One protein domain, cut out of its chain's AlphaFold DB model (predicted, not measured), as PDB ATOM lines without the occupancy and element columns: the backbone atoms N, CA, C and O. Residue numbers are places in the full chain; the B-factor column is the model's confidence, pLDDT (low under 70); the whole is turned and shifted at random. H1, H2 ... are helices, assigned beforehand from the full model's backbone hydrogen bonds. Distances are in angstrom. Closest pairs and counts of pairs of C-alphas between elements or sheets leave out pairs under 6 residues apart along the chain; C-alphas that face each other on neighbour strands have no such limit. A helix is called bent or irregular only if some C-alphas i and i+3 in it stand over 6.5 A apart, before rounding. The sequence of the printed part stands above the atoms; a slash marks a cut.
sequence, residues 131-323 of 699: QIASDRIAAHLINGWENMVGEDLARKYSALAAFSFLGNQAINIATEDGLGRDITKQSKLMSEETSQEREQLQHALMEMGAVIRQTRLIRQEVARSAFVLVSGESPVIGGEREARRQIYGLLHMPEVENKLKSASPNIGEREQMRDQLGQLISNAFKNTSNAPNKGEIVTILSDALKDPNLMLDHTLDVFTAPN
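Overview. This is residues 131 to 323 of the 699 residues of an uncharacterized protein of Candidatus Levybacteria bacterium RIFCSPHIGHO2_02_FULL_37_13 (UniProt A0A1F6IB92). Two helical lobes stand side by side: in one, short H3 sits near the middle with H1, H6 and H7 around it, and in the other, H9, H10 and H11 form a three-helix bundle with H8 across one end. H6 and H7 join the lobes by packing on the bundle, while H5 runs beside H1 and bears H4 on its far side. The printed part has 193 residues, with eleven named helices, H1 to H11 in order, and no named strand; the class is all helix. It is compact and rounded, with a radius of gyration of the C-alphas of 15.7 A and spans of 40 by 39 by 29 A.

Along the chain. H1, residues 131 to 149, begins at C-alpha (170.112, -6.687, 156.521) and is 29.3 A long; it is irregular, C-alphas 131 and 134 being 7.7 A apart, and has a kink of 39 degrees near residue 143. H2 is residues 151 to 156, H3 159 to 166 and H4 176 to 185. H5, residues 195 to 215, is 30.6 A long. H6 is residues 219 to 231, H7 239 to 250 and H8 254 to 263. H9, residues 267 to 288, is the longest at 31.2 A. H10 is residues 294 to 306; H11, residues 312 to 320, ends at C-alpha (147.129, 15.736, 153.863).

Arrangement. The hub is H6, which touches six helices. It touches H1 about perpendicular at 77 degrees, closest at C-alphas 134 and 222, 4.7 A, and H3 at a shallow tilt of 26 degrees, opposite ways, closest at C-alphas 163 and 223, 5.0 A. H7 touches H2, closest at C-alphas 249 and 156, 4.6 A. H1 touches H5 with residues 141 to 149 alone, at a shallow tilt of 21 degrees, opposite ways, closest at C-alphas 148 and 204, 5.9 A. H4 and H5 are a helical hairpin, closest at C-alphas 183 and 202, 6.9 A. H6 touches H10 at 83 degrees, about perpendicular, closest at C-alphas 228 and 295, 6.3 A. H10 and H11 are a hairpin at 12 degrees, closest at C-alphas 304 and 315, 5.8 A. H8 touches H9 at a steep tilt of 64 degrees, closest at C-alphas 260 and 270, 5.8 A. Every O i to N i+4 pair is within hydrogen-bond range in H3 to H11; in H1 12 of 15 are, in H2 1 of 2.

Size, cuts and confidence. The C-alphas farthest apart, of Gln 131 and Asn 266, are 47.0 A apart. The printed part has no cut and no long link. Mean pLDDT of the printed part is 90.4; residue 289 alone is under 70.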
ATOM      1  N   GLN A 131     171.517  -6.790 156.947       88.31
ATOM      2  CA  GLN A 131     170.112  -6.687 156.521       88.31
ATOM      3  C   GLN A 131     169.170  -6.050 157.553       88.31
ATOM      4  O   GLN A 131     168.111  -5.557 157.182       88.31
ATOM      5  N   ILE A 132     169.517  -6.108 158.839       91.94
ATOM      6  CA  ILE A 132     168.678  -5.621 159.947       91.94
ATOM      7  C   ILE A 132     169.414  -4.628 160.850       91.94
ATOM      8  O   ILE A 132     168.849  -4.159 161.838       91.94
ATOM      9  N   ALA A 133     170.685  -4.347 160.556       93.31
ATOM     10  CA  ALA A 133     171.545  -3.563 161.428       93.31
ATOM     11  C   ALA A 133     170.994  -2.144 161.621       93.31
ATOM     12  O   ALA A 133     170.860  -1.705 162.759       93.31
ATOM     13  N   SER A 134     170.588  -1.466 160.543       94.44
ATOM     14  CA  SER A 134     170.031  -0.107 160.614       94.44
ATOM     15  C   SER A 134     168.767  -0.039 161.477       94.44
ATOM     16  O   SER A 134     168.693   0.799 162.376       94.44
ATOM     17  N   ASP A 135     167.822  -0.967 161.285       94.56
ATOM     18  CA  ASP A 135     166.590  -1.044 162.081       94.56
ATOM     19  C   ASP A 135     166.884  -1.334 163.557       94.56
ATOM     20  O   ASP A 135     166.330  -0.694 164.454       94.56
ATOM     21  N   ARG A 136     167.777  -2.291 163.835       94.81
ATOM     22  CA  ARG A 136     168.082  -2.704 165.208       94.81
ATOM     23  C   ARG A 136     168.865  -1.629 165.965       94.81
ATOM     24  O   ARG A 136     168.549  -1.360 167.121       94.81
ATOM     25  N   ILE A 137     169.834  -0.973 165.325       95.94
ATOM     26  CA  ILE A 137     170.560   0.162 165.915       95.94
ATOM     27  C   ILE A 137     169.616   1.341 166.162       95.94
ATOM     28  O   ILE A 137     169.655   1.928 167.243       95.94
ATOM     29  N   ALA A 138     168.725   1.651 165.214       96.56
ATOM     30  CA  ALA A 138     167.710   2.682 165.408       96.56
ATOM     31  C   ALA A 138     166.817   2.378 166.622       96.56
ATOM     32  O   ALA A 138     166.628   3.240 167.478       96.56
ATOM     33  N   ALA A 139     166.340   1.138 166.749       96.56
ATOM     34  CA  ALA A 139     165.557   0.691 167.896       96.56
ATOM     35  C   ALA A 139     166.311   0.829 169.229       96.56
ATOM     36  O   ALA A 139     165.744   1.307 170.210       96.56
ATOM     37  N   HIS A 140     167.585   0.430 169.280       95.50
ATOM     38  CA  HIS A 140     168.403   0.573 170.485       95.50
ATOM     39  C   HIS A 140     168.558   2.029 170.915       95.50
ATOM     40  O   HIS A 140     168.409   2.333 172.095       95.50
ATOM     41  N   LEU A 141     168.809   2.926 169.964       96.12
ATOM     42  CA  LEU A 141     168.966   4.351 170.237       96.12
ATOM     43  C   LEU A 141     167.650   5.011 170.675       96.12
ATOM     44  O   LEU A 141     167.672   5.796 171.615       96.12
ATOM     45  N   ILE A 142     166.506   4.660 170.069       96.00
ATOM     46  CA  ILE A 142     165.190   5.162 170.511       96.00
ATOM     47  C   ILE A 142     164.918   4.739 171.959       96.00
ATOM     48  O   ILE A 142     164.616   5.582 172.799       96.00
ATOM     49  N   ASN A 143     165.084   3.450 172.264       93.19
ATOM     50  CA  ASN A 143     164.822   2.908 173.599       93.19
ATOM     51  C   ASN A 143     165.847   3.385 174.650       93.19
ATOM     52  O   ASN A 143     165.543   3.444 175.840       93.19
ATOM     53  N   GLY A 144     167.065   3.726 174.223       92.88
ATOM     54  CA  GLY A 144     168.126   4.246 175.085       92.88
ATOM     55  C   GLY A 144     168.030   5.747 175.364       92.88
ATOM     56  O   GLY A 144     168.576   6.197 176.366       92.88
ATOM     57  N   TRP A 145     167.318   6.514 174.533       94.31
ATOM     58  CA  TRP A 145     167.358   7.980 174.536       94.31
ATOM     59  C   TRP A 145     167.002   8.619 175.878       94.31
ATOM     60  O   TRP A 145     167.737   9.469 176.372       94.31
ATOM     61  N   GLU A 146     165.925   8.168 176.521       92.31
ATOM     62  CA  GLU A 146     165.518   8.685 177.834       92.31
ATOM     63  C   GLU A 146     166.606   8.505 178.903       92.31
ATOM     64  O   GLU A 146     166.769   9.358 179.767       92.31
ATOM     65  N   ASN A 147     167.413   7.446 178.808       91.06
ATOM     66  CA  ASN A 147     168.522   7.202 179.732       91.06
ATOM     67  C   ASN A 147     169.719   8.127 179.477       91.06
ATOM     68  O   ASN A 147     170.542   8.306 180.369       91.06
ATOM     69  N   MET A 148     169.845   8.669 178.263       90.44
ATOM     70  CA  MET A 148     170.927   9.581 177.886       90.44
ATOM     71  C   MET A 148     170.612  11.028 178.273       90.44
ATOM     72  O   MET A 148     171.493  11.730 178.757       90.44
ATOM     73  N   VAL A 149     169.369  11.480 178.061       91.00
ATOM     74  CA  VAL A 149     168.981  12.891 178.278       91.00
ATOM     75  C   VAL A 149     168.070  13.131 179.485       91.00
ATOM     76  O   VAL A 149     167.909  14.275 179.901       91.00
ATOM     77  N   GLY A 150     167.469  12.087 180.058       89.19
ATOM     78  CA  GLY A 150     166.445  12.191 181.100       89.19
ATOM     79  C   GLY A 150     165.020  12.352 180.551       89.19
ATOM     80  O   GLY A 150     164.809  12.786 179.416       89.19
ATOM     81  N   GLU A 151     164.019  12.004 181.366       88.12
ATOM     82  CA  GLU A 151     162.608  11.941 180.954       88.12
ATOM     83  C   GLU A 151     162.057  13.287 180.458       88.12
ATOM     84  O   GLU A 151     161.428  13.342 179.396       88.12
ATOM     85  N   ASP A 152     162.319  14.365 181.200       88.62
ATOM     86  CA  ASP A 152     161.813  15.707 180.894       88.62
ATOM     87  C   ASP A 152     162.330  16.212 179.545       88.62
ATOM     88  O   ASP A 152     161.561  16.710 178.716       88.62
ATOM     89  N   LEU A 153     163.627  16.028 179.298       91.25
ATOM     90  CA  LEU A 153     164.266  16.452 178.061       91.25
ATOM     91  C   LEU A 153     163.865  15.540 176.895       91.25
ATOM     92  O   LEU A 153     163.539  16.045 175.825       91.25
ATOM     93  N   ALA A 154     163.766  14.222 177.109       91.50
ATOM     94  CA  ALA A 154     163.317  13.267 176.093       91.50
ATOM     95  C   ALA A 154     161.880  13.521 175.604       91.50
ATOM     96  O   ALA A 154     161.549  13.191 174.463       91.50
ATOM     97  N   ARG A 155     161.010  14.097 176.449       89.38
ATOM     98  CA  ARG A 155     159.646  14.499 176.054       89.38
ATOM     99  C   ARG A 155     159.649  15.689 175.095       89.38
ATOM    100  O   ARG A 155     158.837  15.708 174.174       89.38
ATOM    101  N   LYS A 156     160.536  16.666 175.312       89.88
ATOM    102  CA  LYS A 156     160.632  17.871 174.476       89.88
ATOM    103  C   LYS A 156     161.489  17.642 173.236       89.88
ATOM    104  O   LYS A 156     161.136  18.113 172.172       89.88
ATOM    105  N   TYR A 157     162.584  16.902 173.345       93.88
ATOM    106  CA  TYR A 157     163.482  16.591 172.238       93.88
ATOM    107  C   TYR A 157     163.658  15.081 172.163       93.88
ATOM    108  O   TYR A 157     164.408  14.474 172.929       93.88
ATOM    109  N   SER A 158     162.900  14.459 171.266       95.19
ATOM    110  CA  SER A 158     162.835  13.007 171.153       95.19
ATOM    111  C   SER A 158     164.051  12.422 170.426       95.19
ATOM    112  O   SER A 158     164.782  13.127 169.725       95.19
ATOM    113  N   ALA A 159     164.234  11.104 170.518       96.06
ATOM    114  CA  ALA A 159     165.255  10.401 169.741       96.06
ATOM    115  C   ALA A 159     165.055  10.623 168.235       96.06
ATOM    116  O   ALA A 159     166.015  10.754 167.479       96.06
ATOM    117  N   LEU A 160     163.797  10.708 167.792       94.75
ATOM    118  CA  LEU A 160     163.459  11.013 166.408       94.75
ATOM    119  C   LEU A 160     163.925  12.418 165.986       94.75
ATOM    120  O   LEU A 160     164.392  12.583 164.860       94.75
ATOM    121  N   ALA A 161     163.860  13.411 166.882       94.50
ATOM    122  CA  ALA A 161     164.442  14.737 166.656       94.50
ATOM    123  C   ALA A 161     165.974  14.670 166.526       94.50
ATOM    124  O   ALA A 161     166.546  15.252 165.602       94.50
ATOM    125  N   ALA A 162     166.630  13.867 167.367       95.88
ATOM    126  CA  ALA A 162     168.068  13.629 167.278       95.88
ATOM    127  C   ALA A 162     168.474  12.936 165.962       95.88
ATOM    128  O   ALA A 162     169.400  13.381 165.283       95.88
ATOM    129  N   PHE A 163     167.748  11.895 165.534       95.44
ATOM    130  CA  PHE A 163     167.952  11.252 164.227       95.44
ATOM    131  C   PHE A 163     167.725  12.212 163.064       95.44
ATOM    132  O   PHE A 163     168.469  12.195 162.086       95.44
ATOM    133  N   SER A 164     166.702  13.053 163.179       92.00
ATOM    134  CA  SER A 164     166.395  14.113 162.230       92.00
ATOM    135  C   SER A 164     167.567  15.090 162.060       92.00
ATOM    136  O   SER A 164     167.893  15.440 160.925       92.00
ATOM    137  N   PHE A 165     168.212  15.485 163.161       92.69
ATOM    138  CA  PHE A 165     169.384  16.357 163.155       92.69
ATOM    139  C   PHE A 165     170.631  15.645 162.608       92.69
ATOM    140  O   PHE A 165     171.245  16.111 161.649       92.69
ATOM    141  N   LEU A 166     170.986  14.480 163.158       93.38
ATOM    142  CA  LEU A 166     172.200  13.733 162.797       93.38
ATOM    143  C   LEU A 166     172.147  13.130 161.382       93.38
ATOM    144  O   LEU A 166     173.187  12.909 160.755       93.38
ATOM    145  N   GLY A 167     170.944  12.856 160.876       89.12
ATOM    146  CA  GLY A 167     170.706  12.386 159.512       89.12
ATOM    147  C   GLY A 167     170.830  13.482 158.450       89.12
ATOM    148  O   GLY A 167     170.946  13.162 157.265       89.12
ATOM    149  N   ASN A 168     170.842  14.763 158.841       87.44
ATOM    150  CA  ASN A 168     170.991  15.878 157.913       87.44
ATOM    151  C   ASN A 168     172.377  15.844 157.244       87.44
ATOM    152  O   ASN A 168     173.413  15.767 157.906       87.44
ATOM    153  N   GLN A 169     172.404  15.925 155.911       83.38
ATOM    154  CA  GLN A 169     173.644  15.882 155.137       83.38
ATOM    155  C   GLN A 169     174.610  17.023 155.474       83.38
ATOM    156  O   GLN A 169     175.822  16.810 155.414       83.38
ATOM    157  N   ALA A 170     174.082  18.190 155.852       84.88
ATOM    158  CA  ALA A 170     174.869  19.372 156.191       84.88
ATOM    159  C   ALA A 170     175.617  19.250 157.530       84.88
ATOM    160  O   ALA A 170     176.583  19.975 157.746       84.88
ATOM    161  N   ILE A 171     175.190  18.345 158.415       88.69
ATOM    162  CA  ILE A 171     175.847  18.098 159.702       88.69
ATOM    163  C   ILE A 171     176.976  17.098 159.485       88.69
ATOM    164  O   ILE A 171     176.758  16.032 158.912       88.69
ATOM    165  N   ASN A 172     178.192  17.388 159.933       88.06
ATOM    166  CA  ASN A 172     179.324  16.479 159.793       88.06
ATOM    167  C   ASN A 172     179.422  15.516 160.984       88.06
ATOM    168  O   ASN A 172     179.976  15.868 162.014       88.06
ATOM    169  N   ILE A 173     178.957  14.270 160.830       88.94
ATOM    170  CA  ILE A 173     179.089  13.247 161.888       88.94
ATOM    171  C   ILE A 173     180.345  12.371 161.744       88.94
ATOM    172  O   ILE A 173     180.586  11.495 162.577       88.94
ATOM    173  N   ALA A 174     181.111  12.546 160.659       86.56
ATOM    174  CA  ALA A 174     182.225  11.660 160.319       86.56
ATOM    175  C   ALA A 174     183.362  11.752 161.342       86.56
ATOM    176  O   ALA A 174     184.060  10.770 161.585       86.56
ATOM    177  N   THR A 175     183.513  12.915 161.975       89.75
ATOM    178  CA  THR A 175     184.458  13.145 163.067       89.75
ATOM    179  C   THR A 175     183.756  13.788 164.251       89.75
ATOM    180  O   THR A 175     182.750  14.482 164.101       89.75
ATOM    181  N   GLU A 176     184.300  13.557 165.440       89.25
ATOM    182  CA  GLU A 176     183.796  14.144 166.679       89.25
ATOM    183  C   GLU A 176     183.904  15.676 166.657       89.25
ATOM    184  O   GLU A 176     182.903  16.361 166.836       89.25
ATOM    185  N   ASP A 177     185.068  16.212 166.277       91.69
ATOM    186  CA  ASP A 177     185.280  17.658 166.120       91.69
ATOM    187  C   ASP A 177     184.386  18.289 165.044       91.69
ATOM    188  O   ASP A 177     184.010  19.461 165.125       91.69
ATOM    189  N   GLY A 178     184.077  17.542 163.979       92.38
ATOM    190  CA  GLY A 178     183.135  17.971 162.949       92.38
ATOM    191  C   GLY A 178     181.747  18.175 163.545       92.38
ATOM    192  O   GLY A 178     181.177  19.260 163.421       92.38
ATOM    193  N   LEU A 179     181.265  17.162 164.266       94.75
ATOM    194  CA  LEU A 179     179.941  17.159 164.869       94.75
ATOM    195  C   LEU A 179     179.821  18.217 165.965       94.75
ATOM    196  O   LEU A 179     178.876  19.003 165.950       94.75
ATOM    197  N   GLY A 180     180.808  18.301 166.860       94.50
ATOM    198  CA  GLY A 180     180.830  19.288 167.936       94.50
ATOM    199  C   GLY A 180     180.787  20.723 167.406       94.50
ATOM    200  O   GLY A 180     180.034  21.559 167.917       94.50
ATOM    201  N   ARG A 181     181.520  21.012 166.319       94.75
ATOM    202  CA  ARG A 181     181.452  22.322 165.651       94.75
ATOM    203  C   ARG A 181     180.072  22.597 165.068       94.75
ATOM    204  O   ARG A 181     179.557  23.694 165.264       94.75
ATOM    205  N   ASP A 182     179.471  21.643 164.364       94.50
ATOM    206  CA  ASP A 182     178.175  21.864 163.712       94.50
ATOM    207  C   ASP A 182     177.011  21.951 164.704       94.50
ATOM    208  O   ASP A 182     176.092  22.739 164.481       94.50
ATOM    209  N   ILE A 183     177.086  21.235 165.830       94.19
ATOM    210  CA  ILE A 183     176.188  21.400 166.980       94.19
ATOM    211  C   ILE A 183     176.343  22.805 167.580       94.19
ATOM    212  O   ILE A 183     175.353  23.488 167.828       94.19
ATOM    213  N   THR A 184     177.578  23.271 167.783       92.19
ATOM    214  CA  THR A 184     177.846  24.592 168.379       92.19
ATOM    215  C   THR A 184     177.384  25.741 167.483       92.19
ATOM    216  O   THR A 184     176.930  26.766 167.988       92.19
ATOM    217  N   LYS A 185     177.453  25.570 166.156       92.38
ATOM    218  CA  LYS A 185     176.940  26.545 165.177       92.38
ATOM    219  C   LYS A 185     175.422  26.720 165.230       92.38
ATOM    220  O   LYS A 185     174.935  27.750 164.767       92.38
ATOM    221  N   GLN A 186     174.672  25.744 165.747       90.12
ATOM    222  CA  GLN A 186     173.225  25.887 165.868       90.12
ATOM    223  C   GLN A 186     172.902  26.965 166.899       90.12
ATOM    224  O   GLN A 186     173.372  26.919 168.040       90.12
ATOM    225  N   SER A 187     172.070  27.933 166.517       87.75
ATOM    226  CA  SER A 187     171.634  28.982 167.442       87.75
ATOM    227  C   SER A 187     170.865  28.383 168.622       87.75
ATOM    228  O   SER A 187     171.122  28.753 169.766       87.75
ATOM    229  N   LYS A 188     170.002  27.396 168.359       89.25
ATOM    230  CA  LYS A 188     169.302  26.564 169.346       89.25
ATOM    231  C   LYS A 188     169.212  25.126 168.851       89.25
ATOM    232  O   LYS A 188     169.088  24.924 167.646       89.25
ATOM    233  N   LEU A 189     169.247  24.153 169.760       87.88
ATOM    234  CA  LEU A 189     168.964  22.749 169.436       87.88
ATOM    235  C   LEU A 189     167.481  22.435 169.634       87.88
ATOM    236  O   LEU A 189     166.897  21.687 168.856       87.88
ATOM    237  N   MET A 190     166.867  23.055 170.638       90.25
ATOM    238  CA  MET A 190     165.462  22.904 170.992       90.25
ATOM    239  C   MET A 190     164.810  24.265 171.264       90.25
ATOM    240  O   MET A 190     165.450  25.253 171.646       90.25
ATOM    241  N   SER A 191     163.498  24.328 171.061       83.19
ATOM    242  CA  SER A 191     162.702  25.502 171.406       83.19
ATOM    243  C   SER A 191     162.709  25.747 172.916       83.19
ATOM    244  O   SER A 191     162.533  24.822 173.698       83.19
ATOM    245  N   GLU A 192     162.911  27.007 173.311       81.88
ATOM    246  CA  GLU A 192     162.895  27.436 174.723       81.88
ATOM    247  C   GLU A 192     163.889  26.683 175.640       81.88
ATOM    248  O   GLU A 192     163.679  26.602 176.844       81.88
ATOM    249  N   GLU A 193     165.003  26.184 175.080       88.00
ATOM    250  CA  GLU A 193     166.045  25.479 175.842       88.00
ATOM    251  C   GLU A 193     166.749  26.370 176.883       88.00
ATOM    252  O   GLU A 193     167.090  27.529 176.621       88.00
ATOM    253  N   THR A 194     167.016  25.796 178.056       92.19
ATOM    254  CA  THR A 194     167.933  26.343 179.066       92.19
ATOM    255  C   THR A 194     169.388  25.963 178.764       92.19
ATOM    256  O   THR A 194     169.657  25.028 178.010       92.19
ATOM    257  N   SER A 195     170.360  26.646 179.382       91.94
ATOM    258  CA  SER A 195     171.785  26.312 179.206       91.94
ATOM    259  C   SER A 195     172.121  24.880 179.639       91.94
ATOM    260  O   SER A 195     172.916  24.220 178.979       91.94
ATOM    261  N   GLN A 196     171.493  24.396 180.717       93.44
ATOM    262  CA  GLN A 196     171.693  23.036 181.218       93.44
ATOM    263  C   GLN A 196     171.096  21.991 180.266       93.44
ATOM    264  O   GLN A 196     171.771  21.023 179.927       93.44
ATOM    265  N   GLU A 197     169.861  22.202 179.791       94.00
ATOM    266  CA  GLU A 197     169.241  21.321 178.788       94.00
ATOM    267  C   GLU A 197     170.071  21.294 177.499       94.00
ATOM    268  O   GLU A 197     170.262  20.233 176.911       94.00
ATOM    269  N   ARG A 198     170.622  22.442 177.081       93.62
ATOM    270  CA  ARG A 198     171.504  22.516 175.913       93.62
ATOM    271  C   ARG A 198     172.758  21.667 176.101       93.62
ATOM    272  O   ARG A 198     173.068  20.887 175.212       93.62
ATOM    273  N   GLU A 199     173.471  21.795 177.218       93.88
ATOM    274  CA  GLU A 199     174.686  21.008 177.482       93.88
ATOM    275  C   GLU A 199     174.394  19.498 177.475       93.88
ATOM    276  O   GLU A 199     175.094  18.729 176.815       93.88
ATOM    277  N   GLN A 200     173.297  19.085 178.118       92.81
ATOM    278  CA  GLN A 200     172.842  17.693 178.118       92.81
ATOM    279  C   GLN A 200     172.493  17.192 176.709       92.81
ATOM    280  O   GLN A 200     172.919  16.102 176.320       92.81
ATOM    281  N   LEU A 201     171.774  17.989 175.907       94.56
ATOM    282  CA  LEU A 201     171.468  17.655 174.510       94.56
ATOM    283  C   LEU A 201     172.730  17.555 173.657       94.56
ATOM    284  O   LEU A 201     172.850  16.632 172.855       94.56
ATOM    285  N   GLN A 202     173.673  18.485 173.816       95.44
ATOM    286  CA  GLN A 202     174.941  18.458 173.092       95.44
ATOM    287  C   GLN A 202     175.701  17.166 173.385       95.44
ATOM    288  O   GLN A 202     176.114  16.481 172.451       95.44
ATOM    289  N   HIS A 203     175.820  16.801 174.661       93.69
ATOM    290  CA  HIS A 203     176.465  15.562 175.078       93.69
ATOM    291  C   HIS A 203     175.777  14.329 174.472       93.69
ATOM    292  O   HIS A 203     176.422  13.519 173.807       93.69
ATOM    293  N   ALA A 204     174.451  14.226 174.592       94.19
ATOM    294  CA  ALA A 204     173.697  13.088 174.066       94.19
ATOM    295  C   ALA A 204     173.720  12.987 172.528       94.19
ATOM    296  O   ALA A 204     173.780  11.886 171.976       94.19
ATOM    297  N   LEU A 205     173.704  14.114 171.809       96.19
ATOM    298  CA  LEU A 205     173.860  14.135 170.349       96.19
ATOM    299  C   LEU A 205     175.255  13.667 169.923       96.19
ATOM    300  O   LEU A 205     175.380  12.932 168.942       96.19
ATOM    301  N   MET A 206     176.295  14.065 170.661       95.06
ATOM    302  CA  MET A 206     177.667  13.610 170.429       95.06
ATOM    303  C   MET A 206     177.798  12.103 170.656       95.06
ATOM    304  O   MET A 206     178.367  11.402 169.817       95.06
ATOM    305  N   GLU A 207     177.207  11.590 171.733       92.00
ATOM    306  CA  GLU A 207     177.149  10.164 172.049       92.00
ATOM    307  C   GLU A 207     176.421   9.352 170.975       92.00
ATOM    308  O   GLU A 207     176.959   8.377 170.445       92.00
ATOM    309  N   MET A 208     175.211   9.774 170.606       94.94
ATOM    310  CA  MET A 208     174.421   9.129 169.561       94.94
ATOM    311  C   MET A 208     175.149   9.164 168.214       94.94
ATOM    312  O   MET A 208     175.209   8.156 167.506       94.94
ATOM    313  N   GLY A 209     175.765  10.301 167.879       93.50
ATOM    314  CA  GLY A 209     176.614  10.449 166.702       93.50
ATOM    315  C   GLY A 209     177.830   9.520 166.734       93.50
ATOM    316  O   GLY A 209     178.175   8.937 165.704       93.50
ATOM    317  N   ALA A 210     178.447   9.316 167.900       90.50
ATOM    318  CA  ALA A 210     179.550   8.377 168.077       90.50
ATOM    319  C   ALA A 210     179.107   6.923 167.861       90.50
ATOM    320  O   ALA A 210     179.792   6.193 167.143       90.50
ATOM    321  N   VAL A 211     177.951   6.517 168.399       91.19
ATOM    322  CA  VAL A 211     177.371   5.180 168.169       91.19
ATOM    323  C   VAL A 211     177.096   4.965 166.677       91.19
ATOM    324  O   VAL A 211     177.549   3.973 166.109       91.19
ATOM    325  N   ILE A 212     176.437   5.916 166.003       91.75
ATOM    326  CA  ILE A 212     176.176   5.833 164.554       91.75
ATOM    327  C   ILE A 212     177.496   5.735 163.777       91.75
ATOM    328  O   ILE A 212     177.641   4.863 162.922       91.75
ATOM    329  N   ARG A 213     178.491   6.565 164.102       89.56
ATOM    330  CA  ARG A 213     179.815   6.534 163.464       89.56
ATOM    331  C   ARG A 213     180.514   5.181 163.643       89.56
ATOM    332  O   ARG A 213     181.087   4.667 162.684       89.56
ATOM    333  N   GLN A 214     180.444   4.583 164.833       85.69
ATOM    334  CA  GLN A 214     181.038   3.270 165.122       85.69
ATOM    335  C   GLN A 214     180.427   2.144 164.282       85.69
ATOM    336  O   GLN A 214     181.139   1.207 163.924       85.69
ATOM    337  N   THR A 215     179.145   2.245 163.921       85.25
ATOM    338  CA  THR A 215     178.473   1.219 163.106       85.25
ATOM    339  C   THR A 215     178.998   1.146 161.671       85.25
ATOM    340  O   THR A 215     178.829   0.120 161.020       85.25
ATOM    341  N   ARG A 216     179.613   2.230 161.163       84.75
ATOM    342  CA  ARG A 216     179.986   2.416 159.745       84.75
ATOM    343  C   ARG A 216     178.814   2.283 158.757       84.75
ATOM    344  O   ARG A 216     179.047   2.183 157.555       84.75
ATOM    345  N   LEU A 217     177.573   2.296 159.244       86.50
ATOM    346  CA  LEU A 217     176.374   2.319 158.411       86.50
ATOM    347  C   LEU A 217     176.171   3.706 157.797       86.50
ATOM    348  O   LEU A 217     176.658   4.721 158.309       86.50
ATOM    349  N   ILE A 218     175.394   3.766 156.715       88.88
ATOM    350  CA  ILE A 218     174.961   5.037 156.140       88.88
ATOM    351  C   ILE A 218     174.007   5.698 157.141       88.88
ATOM    352  O   ILE A 218     172.906   5.218 157.399       88.88
ATOM    353  N   ARG A 219     174.412   6.830 157.720       88.75
ATOM    354  CA  ARG A 219     173.641   7.542 158.758       88.75
ATOM    355  C   ARG A 219     172.201   7.859 158.360       88.75
ATOM    356  O   ARG A 219     171.307   7.792 159.198       88.75
ATOM    357  N   GLN A 220     171.973   8.182 157.085       90.12
ATOM    358  CA  GLN A 220     170.640   8.474 156.564       90.12
ATOM    359  C   GLN A 220     169.761   7.223 156.566       90.12
ATOM    360  O   GLN A 220     168.559   7.339 156.773       90.12
ATOM    361  N   GLU A 221     170.341   6.032 156.398       90.94
ATOM    362  CA  GLU A 221     169.605   4.772 156.503       90.94
ATOM    363  C   GLU A 221     169.199   4.488 157.947       90.94
ATOM    364  O   GLU A 221     168.054   4.111 158.185       90.94
ATOM    365  N   VAL A 222     170.084   4.722 158.922       93.00
ATOM    366  CA  VAL A 222     169.748   4.560 160.349       93.00
ATOM    367  C   VAL A 222     168.656   5.555 160.757       93.00
ATOM    368  O   VAL A 222     167.661   5.162 161.364       93.00
ATOM    369  N   ALA A 223     168.780   6.825 160.355       92.69
ATOM    370  CA  ALA A 223     167.748   7.832 160.591       92.69
ATOM    371  C   ALA A 223     166.418   7.438 159.927       92.69
ATOM    372  O   ALA A 223     165.384   7.409 160.590       92.69
ATOM    373  N   ARG A 224     166.435   7.045 158.646       92.12
ATOM    374  CA  ARG A 224     165.251   6.549 157.928       92.12
ATOM    375  C   ARG A 224     164.618   5.348 158.633       92.12
ATOM    376  O   ARG A 224     163.398   5.275 158.709       92.12
ATOM    377  N   SER A 225     165.421   4.438 159.176       93.94
ATOM    378  CA  SER A 225     164.940   3.274 159.928       93.94
ATOM    379  C   SER A 225     164.202   3.697 161.203       93.94
ATOM    380  O   SER A 225     163.099   3.222 161.457       93.94
ATOM    381  N   ALA A 226     164.733   4.671 161.955       94.81
ATOM    382  CA  ALA A 226     164.050   5.250 163.118       94.81
ATOM    383  C   ALA A 226     162.685   5.854 162.745       94.81
ATOM    384  O   ALA A 226     161.671   5.593 163.391       94.81
ATOM    385  N   PHE A 227     162.651   6.599 161.643       92.12
ATOM    386  CA  PHE A 227     161.439   7.166 161.061       92.12
ATOM    387  C   PHE A 227     160.420   6.092 160.636       92.12
ATOM    388  O   PHE A 227     159.223   6.230 160.897       92.12
ATOM    389  N   VAL A 228     160.871   4.986 160.038       92.00
ATOM    390  CA  VAL A 228     160.015   3.841 159.678       92.00
ATOM    391  C   VAL A 228     159.467   3.130 160.921       92.00
ATOM    392  O   VAL A 228     158.297   2.754 160.936       92.00
ATOM    393  N   LEU A 229     160.269   2.969 161.977       92.94
ATOM    394  CA  LEU A 229     159.822   2.356 163.233       92.94
ATOM    395  C   LEU A 229     158.747   3.194 163.932       92.94
ATOM    396  O   LEU A 229     157.753   2.632 164.394       92.94
ATOM    397  N   VAL A 230     158.921   4.520 163.979       92.75
ATOM    398  CA  VAL A 230     157.929   5.440 164.559       92.75
ATOM    399  C   VAL A 230     156.662   5.493 163.711       92.75
ATOM    400  O   VAL A 230     155.567   5.352 164.247       92.75
ATOM    401  N   SER A 231     156.793   5.639 162.391       88.62
ATOM    402  CA  SER A 231     155.627   5.712 161.496       88.62
ATOM    403  C   SER A 231     154.810   4.421 161.450       88.62
ATOM    404  O   SER A 231     153.591   4.472 161.313       88.62
ATOM    405  N   GLY A 232     155.463   3.267 161.597       87.62
ATOM    406  CA  GLY A 232     154.806   1.967 161.684       87.62
ATOM    407  C   GLY A 232     154.270   1.613 163.072       87.62
ATOM    408  O   GLY A 232     153.855   0.471 163.250       87.62
ATOM    409  N   GLU A 233     154.333   2.530 164.048       91.56
ATOM    410  CA  GLU A 233     153.921   2.294 165.442       91.56
ATOM    411  C   GLU A 233     154.519   0.993 165.996       91.56
ATOM    412  O   GLU A 233     153.839   0.163 166.604       91.56
ATOM    413  N   SER A 234     155.808   0.777 165.712       92.69
ATOM    414  CA  SER A 234     156.439  -0.523 165.906       92.69
ATOM    415  C   SER A 234     156.431  -0.939 167.384       92.69
ATOM    416  O   SER A 234     156.860  -0.167 168.248       92.69
ATOM    417  N   PRO A 235     156.042  -2.185 167.717       92.50
ATOM    418  CA  PRO A 235     156.110  -2.679 169.092       92.50
ATOM    419  C   PRO A 235     157.549  -2.714 169.632       92.50
ATOM    420  O   PRO A 235     157.745  -2.661 170.841       92.50
ATOM    421  N   VAL A 236     158.557  -2.736 168.748       94.50
ATOM    422  CA  VAL A 236     159.993  -2.682 169.087       94.50
ATOM    423  C   VAL A 236     160.366  -1.425 169.879       94.50
ATOM    424  O   VAL A 236     161.325  -1.436 170.653       94.50
ATOM    425  N   ILE A 237     159.634  -0.337 169.658       93.50
ATOM    426  CA  ILE A 237     159.851   0.939 170.337       93.50
ATOM    427  C   ILE A 237     158.745   1.237 171.353       93.50
ATOM    428  O   ILE A 237     158.674   2.345 171.837       93.50
ATOM    429  N   GLY A 238     157.845   0.298 171.670       90.56
ATOM    430  CA  GLY A 238     156.726   0.554 172.593       90.56
ATOM    431  C   GLY A 238     155.401   0.958 171.929       90.56
ATOM    432  O   GLY A 238     154.466   1.365 172.621       90.56
ATOM    433  N   GLY A 239     155.281   0.800 170.608       92.56
ATOM    434  CA  GLY A 239     154.012   0.909 169.884       92.56
ATOM    435  C   GLY A 239     153.506   2.341 169.682       92.56
ATOM    436  O   GLY A 239     154.275   3.302 169.697       92.56
ATOM    437  N   GLU A 240     152.188   2.487 169.516       92.25
ATOM    438  CA  GLU A 240     151.522   3.776 169.249       92.25
ATOM    439  C   GLU A 240     151.824   4.841 170.317       92.25
ATOM    440  O   GLU A 240     152.019   6.013 169.992       92.25
ATOM    441  N   ARG A 241     151.901   4.450 171.597       92.44
ATOM    442  CA  ARG A 241     152.173   5.392 172.694       92.44
ATOM    443  C   ARG A 241     153.533   6.064 172.529       92.44
ATOM    444  O   ARG A 241     153.613   7.290 172.616       92.44
ATOM    445  N   GLU A 242     154.580   5.280 172.295       92.94
ATOM    446  CA  GLU A 242     155.922   5.837 172.122       92.94
ATOM    447  C   GLU A 242     156.045   6.559 170.780       92.94
ATOM    448  O   GLU A 242     156.616   7.642 170.731       92.94
ATOM    449  N   ALA A 243     155.427   6.050 169.710       92.75
ATOM    450  CA  ALA A 243     155.407   6.738 168.420       92.75
ATOM    451  C   ALA A 243     154.853   8.170 168.534       92.75
ATOM    452  O   ALA A 243     155.474   9.119 168.050       92.75
ATOM    453  N   ARG A 244     153.738   8.355 169.254       92.06
ATOM    454  CA  ARG A 244     153.168   9.685 169.531       92.06
ATOM    455  C   ARG A 244     154.118  10.572 170.335       92.06
ATOM    456  O   ARG A 244     154.254  11.747 170.008       92.06
ATOM    457  N   ARG A 245     154.802  10.027 171.349       92.69
ATOM    458  CA  ARG A 245     155.808  10.768 172.135       92.69
ATOM    459  C   ARG A 245     156.979  11.220 171.260       92.69
ATOM    460  O   ARG A 245     157.403  12.370 171.345       92.69
ATOM    461  N   GLN A 246     157.464  10.342 170.383       94.81
ATOM    462  CA  GLN A 246     158.554  10.641 169.457       94.81
ATOM    463  C   GLN A 246     158.165  11.742 168.460       94.81
ATOM    464  O   GLN A 246     158.954  12.662 168.239       94.81
ATOM    465  N   ILE A 247     156.946  11.690 167.909       93.44
ATOM    466  CA  ILE A 247     156.398  12.738 167.031       93.44
ATOM    467  C   ILE A 247     156.252  14.058 167.790       93.44
ATOM    468  O   ILE A 247     156.673  15.095 167.291       93.44
ATOM    469  N   TYR A 248     155.706  14.031 169.006       91.56
ATOM    470  CA  TYR A 248     155.546  15.231 169.822       91.56
ATOM    471  C   TYR A 248     156.890  15.931 170.076       91.56
ATOM    472  O   TYR A 248     157.014  17.129 169.823       91.56
ATOM    473  N   GLY A 249     157.928  15.191 170.478       91.75
ATOM    474  CA  GLY A 249     159.267  15.765 170.656       91.75
ATOM    475  C   GLY A 249     159.901  16.258 169.346       91.75
ATOM    476  O   GLY A 249     160.583  17.279 169.335       91.75
ATOM    477  N   LEU A 250     159.622  15.610 168.207       92.88
ATOM    478  CA  LEU A 250     160.059  16.098 166.889       92.88
ATOM    479  C   LEU A 250     159.466  17.483 166.569       92.88
ATOM    480  O   LEU A 250     160.123  18.315 165.950       92.88
ATOM    481  N   LEU A 251     158.240  17.756 167.014       92.06
ATOM    482  CA  LEU A 251     157.547  19.019 166.756       92.06
ATOM    483  C   LEU A 251     158.050  20.214 167.578       92.06
ATOM    484  O   LEU A 251     157.627  21.339 167.321       92.06
ATOM    485  N   HIS A 252     158.956  19.999 168.534       90.19
ATOM    486  CA  HIS A 252     159.592  21.075 169.306       90.19
ATOM    487  C   HIS A 252     160.931  21.525 168.710       90.19
ATOM    488  O   HIS A 252     161.612  22.383 169.287       90.19
ATOM    489  N   MET A 253     161.319  20.975 167.554       90.69
ATOM    490  CA  MET A 253     162.484  21.454 166.820       90.69
ATOM    491  C   MET A 253     162.307  22.936 166.432       90.69
ATOM    492  O   MET A 253     161.185  23.355 166.113       90.69
ATOM    493  N   PRO A 254     163.387  23.740 166.431       90.69
ATOM    494  CA  PRO A 254     163.316  25.173 166.142       90.69
ATOM    495  C   PRO A 254     162.639  25.520 164.809       90.69
ATOM    496  O   PRO A 254     161.935  26.523 164.714       90.69
ATOM    497  N   GLU A 255     162.825  24.703 163.773       90.38
ATOM    498  CA  GLU A 255     162.257  24.910 162.437       90.38
ATOM    499  C   GLU A 255     160.727  24.835 162.447       90.38
ATOM    500  O   GLU A 255     160.057  25.663 161.828       90.38
ATOM    501  N   VAL A 256     160.170  23.880 163.196       91.94
ATOM    502  CA  VAL A 256     158.719  23.718 163.363       91.94
ATOM    503  C   VAL A 256     158.167  24.860 164.205       91.94
ATOM    504  O   VAL A 256     157.171  25.487 163.846       91.94
ATOM    505  N   GLU A 257     158.857  25.186 165.293       91.12
ATOM    506  CA  GLU A 257     158.464  26.263 166.190       91.12
ATOM    507  C   GLU A 257     158.438  27.628 165.490       91.12
ATOM    508  O   GLU A 257     157.549  28.442 165.741       91.12
ATOM    509  N   ASN A 258     159.368  27.875 164.567       91.06
ATOM    510  CA  ASN A 258     159.367  29.083 163.749       91.06
ATOM    511  C   ASN A 258     158.119  29.163 162.857       91.06
ATOM    512  O   ASN A 258     157.497  30.223 162.793       91.06
ATOM    513  N   LYS A 259     157.695  28.052 162.235       93.62
ATOM    514  CA  LYS A 259     156.453  28.003 161.439       93.62
ATOM    515  C   LYS A 259     155.223  28.282 162.303       93.62
ATOM    516  O   LYS A 259     154.362  29.063 161.902       93.62
ATOM    517  N   LEU A 260     155.158  27.682 163.494       92.31
ATOM    518  CA  LEU A 260     154.060  27.896 164.442       92.31
ATOM    519  C   LEU A 260     154.010  29.355 164.919       92.31
ATOM    520  O   LEU A 260     152.941  29.958 164.907       92.31
ATOM    521  N   LYS A 261     155.161  29.954 165.257       91.31
ATOM    522  CA  LYS A 261     155.278  31.379 165.628       91.31
ATOM    523  C   LYS A 261     154.821  32.325 164.530       91.31
ATOM    524  O   LYS A 261     154.195  33.338 164.825       91.31
ATOM    525  N   SER A 262     155.154  32.021 163.277       90.06
ATOM    526  CA  SER A 262     154.705  32.818 162.136       90.06
ATOM    527  C   SER A 262     153.194  32.731 161.920       90.06
ATOM    528  O   SER A 262     152.612  33.692 161.428       90.06
ATOM    529  N   ALA A 263     152.565  31.608 162.282       90.56
ATOM    530  CA  ALA A 263     151.127  31.412 162.131       90.56
ATOM    531  C   ALA A 263     150.312  32.024 163.286       90.56
ATOM    532  O   ALA A 263     149.295  32.667 163.034       90.56
ATOM    533  N   SER A 264     150.760  31.870 164.536       90.00
ATOM    534  CA  SER A 264     150.174  32.552 165.694       90.00
ATOM    535  C   SER A 264     151.251  32.951 166.711       90.00
ATOM    536  O   SER A 264     152.076  32.119 167.092       90.00
ATOM    537  N   PRO A 265     151.246  34.197 167.221       86.50
ATOM    538  CA  PRO A 265     152.141  34.611 168.299       86.50
ATOM    539  C   PRO A 265     151.705  34.093 169.685       86.50
ATOM    540  O   PRO A 265     152.486  34.176 170.633       86.50
ATOM    541  N   ASN A 266     150.475  33.582 169.843       92.62
ATOM    542  CA  ASN A 266     149.941  33.132 171.131       92.62
ATOM    543  C   ASN A 266     150.463  31.731 171.495       92.62
ATOM    544  O   ASN A 266     150.304  30.781 170.736       92.62
ATOM    545  N   ILE A 267     151.051  31.579 172.686       87.94
ATOM    546  CA  ILE A 267     151.608  30.302 173.161       87.94
ATOM    547  C   ILE A 267     150.554  29.187 173.183       87.94
ATOM    548  O   ILE A 267     150.807  28.120 172.638       87.94
ATOM    549  N   GLY A 268     149.372  29.434 173.755       89.94
ATOM    550  CA  GLY A 268     148.328  28.414 173.883       89.94
ATOM    551  C   GLY A 268     147.770  27.955 172.534       89.94
ATOM    552  O   GLY A 268     147.534  26.765 172.342       89.94
ATOM    553  N   GLU A 269     147.614  28.875 171.580       91.19
ATOM    554  CA  GLU A 269     147.199  28.525 170.215       91.19
ATOM    555  C   GLU A 269     148.280  27.716 169.491       91.19
ATOM    556  O   GLU A 269     147.961  26.730 168.834       91.19
ATOM    557  N   ARG A 270     149.564  28.065 169.653       91.50
ATOM    558  CA  ARG A 270     150.672  27.295 169.061       91.50
ATOM    559  C   ARG A 270     150.732  25.863 169.578       91.50
ATOM    560  O   ARG A 270     150.961  24.964 168.776       91.50
ATOM    561  N   GLU A 271     150.494  25.641 170.870       90.06
ATOM    562  CA  GLU A 271     150.414  24.285 171.432       90.06
ATOM    563  C   GLU A 271     149.245  23.496 170.825       90.06
ATOM    564  O   GLU A 271     149.428  22.364 170.385       90.06
ATOM    565  N   GLN A 272     148.067  24.116 170.675       91.00
ATOM    566  CA  GLN A 272     146.934  23.473 169.996       91.00
ATOM    567  C   GLN A 272     147.254  23.124 168.535       91.00
ATOM    568  O   GLN A 272     146.921  22.035 168.068       91.00
ATOM    569  N   MET A 273     147.918  24.026 167.807       91.81
ATOM    570  CA  MET A 273     148.359  23.774 166.432       91.81
ATOM    571  C   MET A 273     149.421  22.670 166.367       91.81
ATOM    572  O   MET A 273     149.405  21.862 165.437       91.81
ATOM    573  N   ARG A 274     150.323  22.599 167.353       91.88
ATOM    574  CA  ARG A 274     151.328  21.537 167.470       91.88
ATOM    575  C   ARG A 274     150.661  20.181 167.677       91.88
ATOM    576  O   ARG A 274     150.999  19.233 166.974       91.88
ATOM    577  N   ASP A 275     149.676  20.101 168.565       90.25
ATOM    578  CA  ASP A 275     148.908  18.876 168.798       90.25
ATOM    579  C   ASP A 275     148.150  18.429 167.541       90.25
ATOM    580  O   ASP A 275     148.185  17.252 167.173       90.25
ATOM    581  N   GLN A 276     147.513  19.367 166.830       89.88
ATOM    582  CA  GLN A 276     146.849  19.091 165.551       89.88
ATOM    583  C   GLN A 276     147.840  18.581 164.497       89.88
ATOM    584  O   GLN A 276     147.565  17.591 163.816       89.88
ATOM    585  N   LEU A 277     149.015  19.204 164.392       91.25
ATOM    586  CA  LEU A 277     150.076  18.763 163.491       91.25
ATOM    587  C   LEU A 277     150.590  17.367 163.871       91.25
ATOM    588  O   LEU A 277     150.794  16.533 162.993       91.25
ATOM    589  N   GLY A 278     150.723  17.065 165.165       90.06
ATOM    590  CA  GLY A 278     151.090  15.735 165.658       90.06
ATOM    591  C   GLY A 278     150.076  14.658 165.280       90.06
ATOM    592  O   GLY A 278     150.461  13.564 164.857       90.06
ATOM    593  N   GLN A 279     148.781  14.974 165.354       89.50
ATOM    594  CA  GLN A 279     147.716  14.084 164.885       89.50
ATOM    595  C   GLN A 279     147.777  13.879 163.367       89.50
ATOM    596  O   GLN A 279     147.657  12.746 162.900       89.50
ATOM    597  N   LEU A 280     148.012  14.941 162.594       89.00
ATOM    598  CA  LEU A 280     148.145  14.858 161.138       89.00
ATOM    599  C   LEU A 280     149.358  14.030 160.713       89.00
ATOM    600  O   LEU A 280     149.214  13.161 159.858       89.00
ATOM    601  N   ILE A 281     150.517  14.225 161.348       88.88
ATOM    602  CA  ILE A 281     151.716  13.408 161.115       88.88
ATOM    603  C   ILE A 281     151.422  11.944 161.425       88.88
ATOM    604  O   ILE A 281     151.724  11.073 160.614       88.88
ATOM    605  N   SER A 282     150.793  11.673 162.571       86.06
ATOM    606  CA  SER A 282     150.437  10.309 162.968       86.06
ATOM    607  C   SER A 282     149.503   9.658 161.942       86.06
ATOM    608  O   SER A 282     149.709   8.510 161.556       86.06
ATOM    609  N   ASN A 283     148.512  10.393 161.432       86.62
ATOM    610  CA  ASN A 283     147.594   9.899 160.403       86.62
ATOM    611  C   ASN A 283     148.294   9.678 159.054       86.62
ATOM    612  O   ASN A 283     148.082   8.647 158.416       86.62
ATOM    613  N   ALA A 284     149.160  10.602 158.632       85.12
ATOM    614  CA  ALA A 284     149.961  10.453 157.421       85.12
ATOM    615  C   ALA A 284     150.887   9.229 157.515       85.12
ATOM    616  O   ALA A 284     151.001   8.445 156.573       85.12
ATOM    617  N   PHE A 285     151.492   8.999 158.679       83.44
ATOM    618  CA  PHE A 285     152.298   7.814 158.958       83.44
ATOM    619  C   PHE A 285     151.474   6.520 158.925       83.44
ATOM    620  O   PHE A 285     151.861   5.568 158.245       83.44
ATOM    621  N   LYS A 286     150.281   6.499 159.533       80.50
ATOM    622  CA  LYS A 286     149.360   5.352 159.444       80.50
ATOM    623  C   LYS A 286     149.000   5.018 157.998       80.50
ATOM    624  O   LYS A 286     149.101   3.858 157.597       80.50
ATOM    625  N   ASN A 287     148.669   6.028 157.195       79.06
ATOM    626  CA  ASN A 287     148.303   5.857 155.786       79.06
ATOM    627  C   ASN A 287     149.470   5.366 154.912       79.06
ATOM    628  O   ASN A 287     149.247   4.756 153.869       79.06
ATOM    629  N   THR A 288     150.713   5.602 155.337       73.94
ATOM    630  CA  THR A 288     151.929   5.263 154.579       73.94
ATOM    631  C   THR A 288     152.601   3.974 155.048       73.94
ATOM    632  O   THR A 288     153.447   3.436 154.334       73.94
ATOM    633  N   SER A 289     152.186   3.421 156.192       68.62
ATOM    634  CA  SER A 289     152.745   2.202 156.802       68.62
ATOM    635  C   SER A 289     152.832   0.996 155.847       68.62
ATOM    636  O   SER A 289     153.808   0.240 155.895       68.62
ATOM    637  N   ASN A 290     151.864   0.864 154.933       72.75
ATOM    638  CA  ASN A 290     151.770  -0.218 153.946       72.75
ATOM    639  C   ASN A 290     152.201   0.185 152.523       72.75
ATOM    640  O   ASN A 290     152.084  -0.618 151.596       72.75
ATOM    641  N   ALA A 291     152.684   1.414 152.318       80.56
ATOM    642  CA  ALA A 291     153.084   1.886 150.999       80.56
ATOM    643  C   ALA A 291     154.415   1.241 150.549       80.56
ATOM    644  O   ALA A 291     155.349   1.125 151.350       80.56
ATOM    645  N   PRO A 292     154.565   0.872 149.262       80.12
ATOM    646  CA  PRO A 292     155.806   0.284 148.746       80.12
ATOM    647  C   PRO A 292     157.003   1.244 148.855       80.12
ATOM    648  O   PRO A 292     158.135   0.812 149.057       80.12
ATOM    649  N   ASN A 293     156.752   2.552 148.795       83.12
ATOM    650  CA  ASN A 293     157.735   3.627 148.928       83.12
ATOM    651  C   ASN A 293     157.710   4.299 150.316       83.12
ATOM    652  O   ASN A 293     158.178   5.428 150.454       83.12
ATOM    653  N   LYS A 294     157.214   3.620 151.365       83.25
ATOM    654  CA  LYS A 294     157.055   4.197 152.718       83.25
ATOM    655  C   LYS A 294     158.274   4.972 153.216       83.25
ATOM    656  O   LYS A 294     158.139   6.036 153.795       83.25
ATOM    657  N   GLY A 295     159.479   4.456 152.977       81.06
ATOM    658  CA  GLY A 295     160.681   5.093 153.496       81.06
ATOM    659  C   GLY A 295     161.028   6.408 152.795       81.06
ATOM    660  O   GLY A 295     161.561   7.290 153.448       81.06
ATOM    661  N   GLU A 296     160.691   6.559 151.513       84.38
ATOM    662  CA  GLU A 296     160.810   7.838 150.799       84.38
ATOM    663  C   GLU A 296     159.760   8.830 151.303       84.38
ATOM    664  O   GLU A 296     160.094   9.965 151.635       84.38
ATOM    665  N   ILE A 297     158.510   8.377 151.459       86.50
ATOM    666  CA  ILE A 297     157.427   9.225 151.967       86.50
ATOM    667  C   ILE A 297     157.769   9.763 153.358       86.50
ATOM    668  O   ILE A 297     157.651  10.961 153.596       86.50
ATOM    669  N   VAL A 298     158.231   8.911 154.277       84.94
ATOM    670  CA  VAL A 298     158.550   9.356 155.640       84.94
ATOM    671  C   VAL A 298     159.740  10.324 155.654       84.94
ATOM    672  O   VAL A 298     159.730  11.278 156.434       84.94
ATOM    673  N   THR A 299     160.731  10.142 154.773       83.62
ATOM    674  CA  THR A 299     161.803  11.132 154.590       83.62
ATOM    675  C   THR A 299     161.236  12.479 154.143       83.62
ATOM    676  O   THR A 299     161.511  13.477 154.803       83.62
ATOM    677  N   ILE A 300     160.368  12.516 153.126       88.75
ATOM    678  CA  ILE A 300     159.751  13.769 152.662       88.75
ATOM    679  C   ILE A 300     158.895  14.431 153.742       88.75
ATOM    680  O   ILE A 300     158.963  15.644 153.914       88.75
ATOM    681  N   LEU A 301     158.114  13.665 154.504       88.56
ATOM    682  CA  LEU A 301     157.331  14.216 155.611       88.56
ATOM    683  C   LEU A 301     158.242  14.851 156.680       88.56
ATOM    684  O   LEU A 301     157.930  15.918 157.206       88.56
ATOM    685  N   SER A 302     159.398  14.240 156.968       87.44
ATOM    686  CA  SER A 302     160.414  14.837 157.845       87.44
ATOM    687  C   SER A 302     161.007  16.120 157.255       87.44
ATOM    688  O   SER A 302     161.127  17.125 157.957       87.44
ATOM    689  N   ASP A 303     161.355  16.104 155.970       88.69
ATOM    690  CA  ASP A 303     161.966  17.241 155.282       88.69
ATOM    691  C   ASP A 303     160.990  18.422 155.178       88.69
ATOM    692  O   ASP A 303     161.368  19.558 155.459       88.69
ATOM    693  N   ALA A 304     159.706  18.169 154.909       91.25
ATOM    694  CA  ALA A 304     158.657  19.187 154.861       91.25
ATOM    695  C   ALA A 304     158.433  19.904 156.207       91.25
ATOM    696  O   ALA A 304     158.089  21.092 156.226       91.25
ATOM    697  N   LEU A 305     158.643  19.212 157.335       89.69
ATOM    698  CA  LEU A 305     158.606  19.821 158.673       89.69
ATOM    699  C   LEU A 305     159.795  20.751 158.919       89.69
ATOM    700  O   LEU A 305     159.650  21.752 159.617       89.69
ATOM    701  N   LYS A 306     160.960  20.426 158.355       87.69
ATOM    702  CA  LYS A 306     162.215  21.153 158.582       87.69
ATOM    703  C   LYS A 306     162.516  22.214 157.536       87.69
ATOM    704  O   LYS A 306     163.359  23.069 157.783       87.69
ATOM    705  N   ASP A 307     161.856  22.179 156.381       89.19
ATOM    706  CA  ASP A 307     162.144  23.110 155.295       89.19
ATOM    707  C   ASP A 307     161.827  24.553 155.727       89.19
ATOM    708  O   ASP A 307     160.651  24.886 155.919       89.19
ATOM    709  N   PRO A 308     162.839  25.433 155.857       85.62
ATOM    710  CA  PRO A 308     162.638  26.800 156.328       85.62
ATOM    711  C   PRO A 308     161.865  27.665 155.325       85.62
ATOM    712  O   PRO A 308     161.424  28.757 155.672       85.62
ATOM    713  N   ASN A 309     161.706  27.209 154.078       85.81
ATOM    714  CA  ASN A 309     160.972  27.938 153.048       85.81
ATOM    715  C   ASN A 309     159.475  27.636 153.054       85.81
ATOM    716  O   ASN A 309     158.704  28.414 152.493       85.81
ATOM    717  N   LEU A 310     159.059  26.517 153.649       90.31
ATOM    718  CA  LEU A 310     157.646  26.179 153.759       90.31
ATOM    719  C   LEU A 310     157.016  26.955 154.919       90.31
ATOM    720  O   LEU A 310     157.603  27.087 155.994       90.31
ATOM    721  N   MET A 311     155.791  27.422 154.721       91.50
ATOM    722  CA  MET A 311     154.947  27.943 155.791       91.50
ATOM    723  C   MET A 311     154.133  26.785 156.384       91.50
ATOM    724  O   MET A 311     154.216  25.651 155.904       91.50
ATOM    725  N   LEU A 312     153.408  27.034 157.475       91.31
ATOM    726  CA  LEU A 312     152.673  25.971 158.159       91.31
ATOM    727  C   LEU A 312     151.589  25.350 157.264       91.31
ATOM    728  O   LEU A 312     151.477  24.132 157.212       91.31
ATOM    729  N   ASP A 313     150.839  26.171 156.538       92.00
ATOM    730  CA  ASP A 313     149.840  25.755 155.549       92.00
ATOM    731  C   ASP A 313     150.434  24.855 154.457       92.00
ATOM    732  O   ASP A 313     149.901  23.777 154.207       92.00
ATOM    733  N   HIS A 314     151.585  25.228 153.892       93.94
ATOM    734  CA  HIS A 314     152.317  24.394 152.938       93.94
ATOM    735  C   HIS A 314     152.689  23.034 153.536       93.94
ATOM    736  O   HIS A 314     152.536  22.000 152.892       93.94
ATOM    737  N   THR A 315     153.180  23.020 154.778       92.62
ATOM    738  CA  THR A 315     153.504  21.774 155.471       92.62
ATOM    739  C   THR A 315     152.235  20.926 155.652       92.62
ATOM    740  O   THR A 315     152.238  19.760 155.269       92.62
ATOM    741  N   LEU A 316     151.129  21.494 156.143       92.44
ATOM    742  CA  LEU A 316     149.852  20.784 156.328       92.44
ATOM    743  C   LEU A 316     149.315  20.169 155.025       92.44
ATOM    744  O   LEU A 316     148.802  19.048 155.024       92.44
ATOM    745  N   ASP A 317     149.468  20.879 153.913       92.88
ATOM    746  CA  ASP A 317     149.081  20.421 152.582       92.88
ATOM    747  C   ASP A 317     149.869  19.168 152.154       92.88
ATOM    748  O   ASP A 317     149.287  18.167 151.737       92.88
ATOM    749  N   VAL A 318     151.187  19.140 152.392       92.75
ATOM    750  CA  VAL A 318     152.014  17.937 152.165       92.75
ATOM    751  C   VAL A 318     151.525  16.747 152.996       92.75
ATOM    752  O   VAL A 318     151.433  15.634 152.480       92.75
ATOM    753  N   PHE A 319     151.185  16.969 154.269       90.56
ATOM    754  CA  PHE A 319     150.742  15.905 155.182       90.56
ATOM    755  C   PHE A 319     149.354  15.343 154.860       90.56
ATOM    756  O   PHE A 319     149.060  14.201 155.209       90.56
ATOM    757  N   THR A 320     148.498  16.136 154.220       90.25
ATOM    758  CA  THR A 320     147.129  15.736 153.863       90.25
ATOM    759  C   THR A 320     147.013  15.228 152.426       90.25
ATOM    760  O   THR A 320     146.000  14.623 152.067       90.25
ATOM    761  N   ALA A 321     148.052  15.418 151.611       89.94
ATOM    762  CA  ALA A 321     148.076  14.968 150.233       89.94
ATOM    763  C   ALA A 321     148.107  13.431 150.109       89.94
ATOM    764  O   ALA A 321     148.831  12.757 150.844       89.94
ATOM    765  N   PRO A 322     147.415  12.854 149.105       87.00
ATOM    766  CA  PRO A 322     147.514  11.425 148.794       87.00
ATOM    767  C   PRO A 322     148.934  10.981 148.418       87.00
ATOM    768  O   PRO A 322     149.314   9.841 148.671       87.00
ATOM    769  N   ASN A 323     149.710  11.884 147.809       88.88
ATOM    770  CA  ASN A 323     151.109  11.675 147.452       88.88
ATOM    771  C   ASN A 323     151.970  12.815 148.032       88.88
ATOM    772  O   ASN A 323     152.157  13.837 147.364       88.88
TER     773      ASN A 323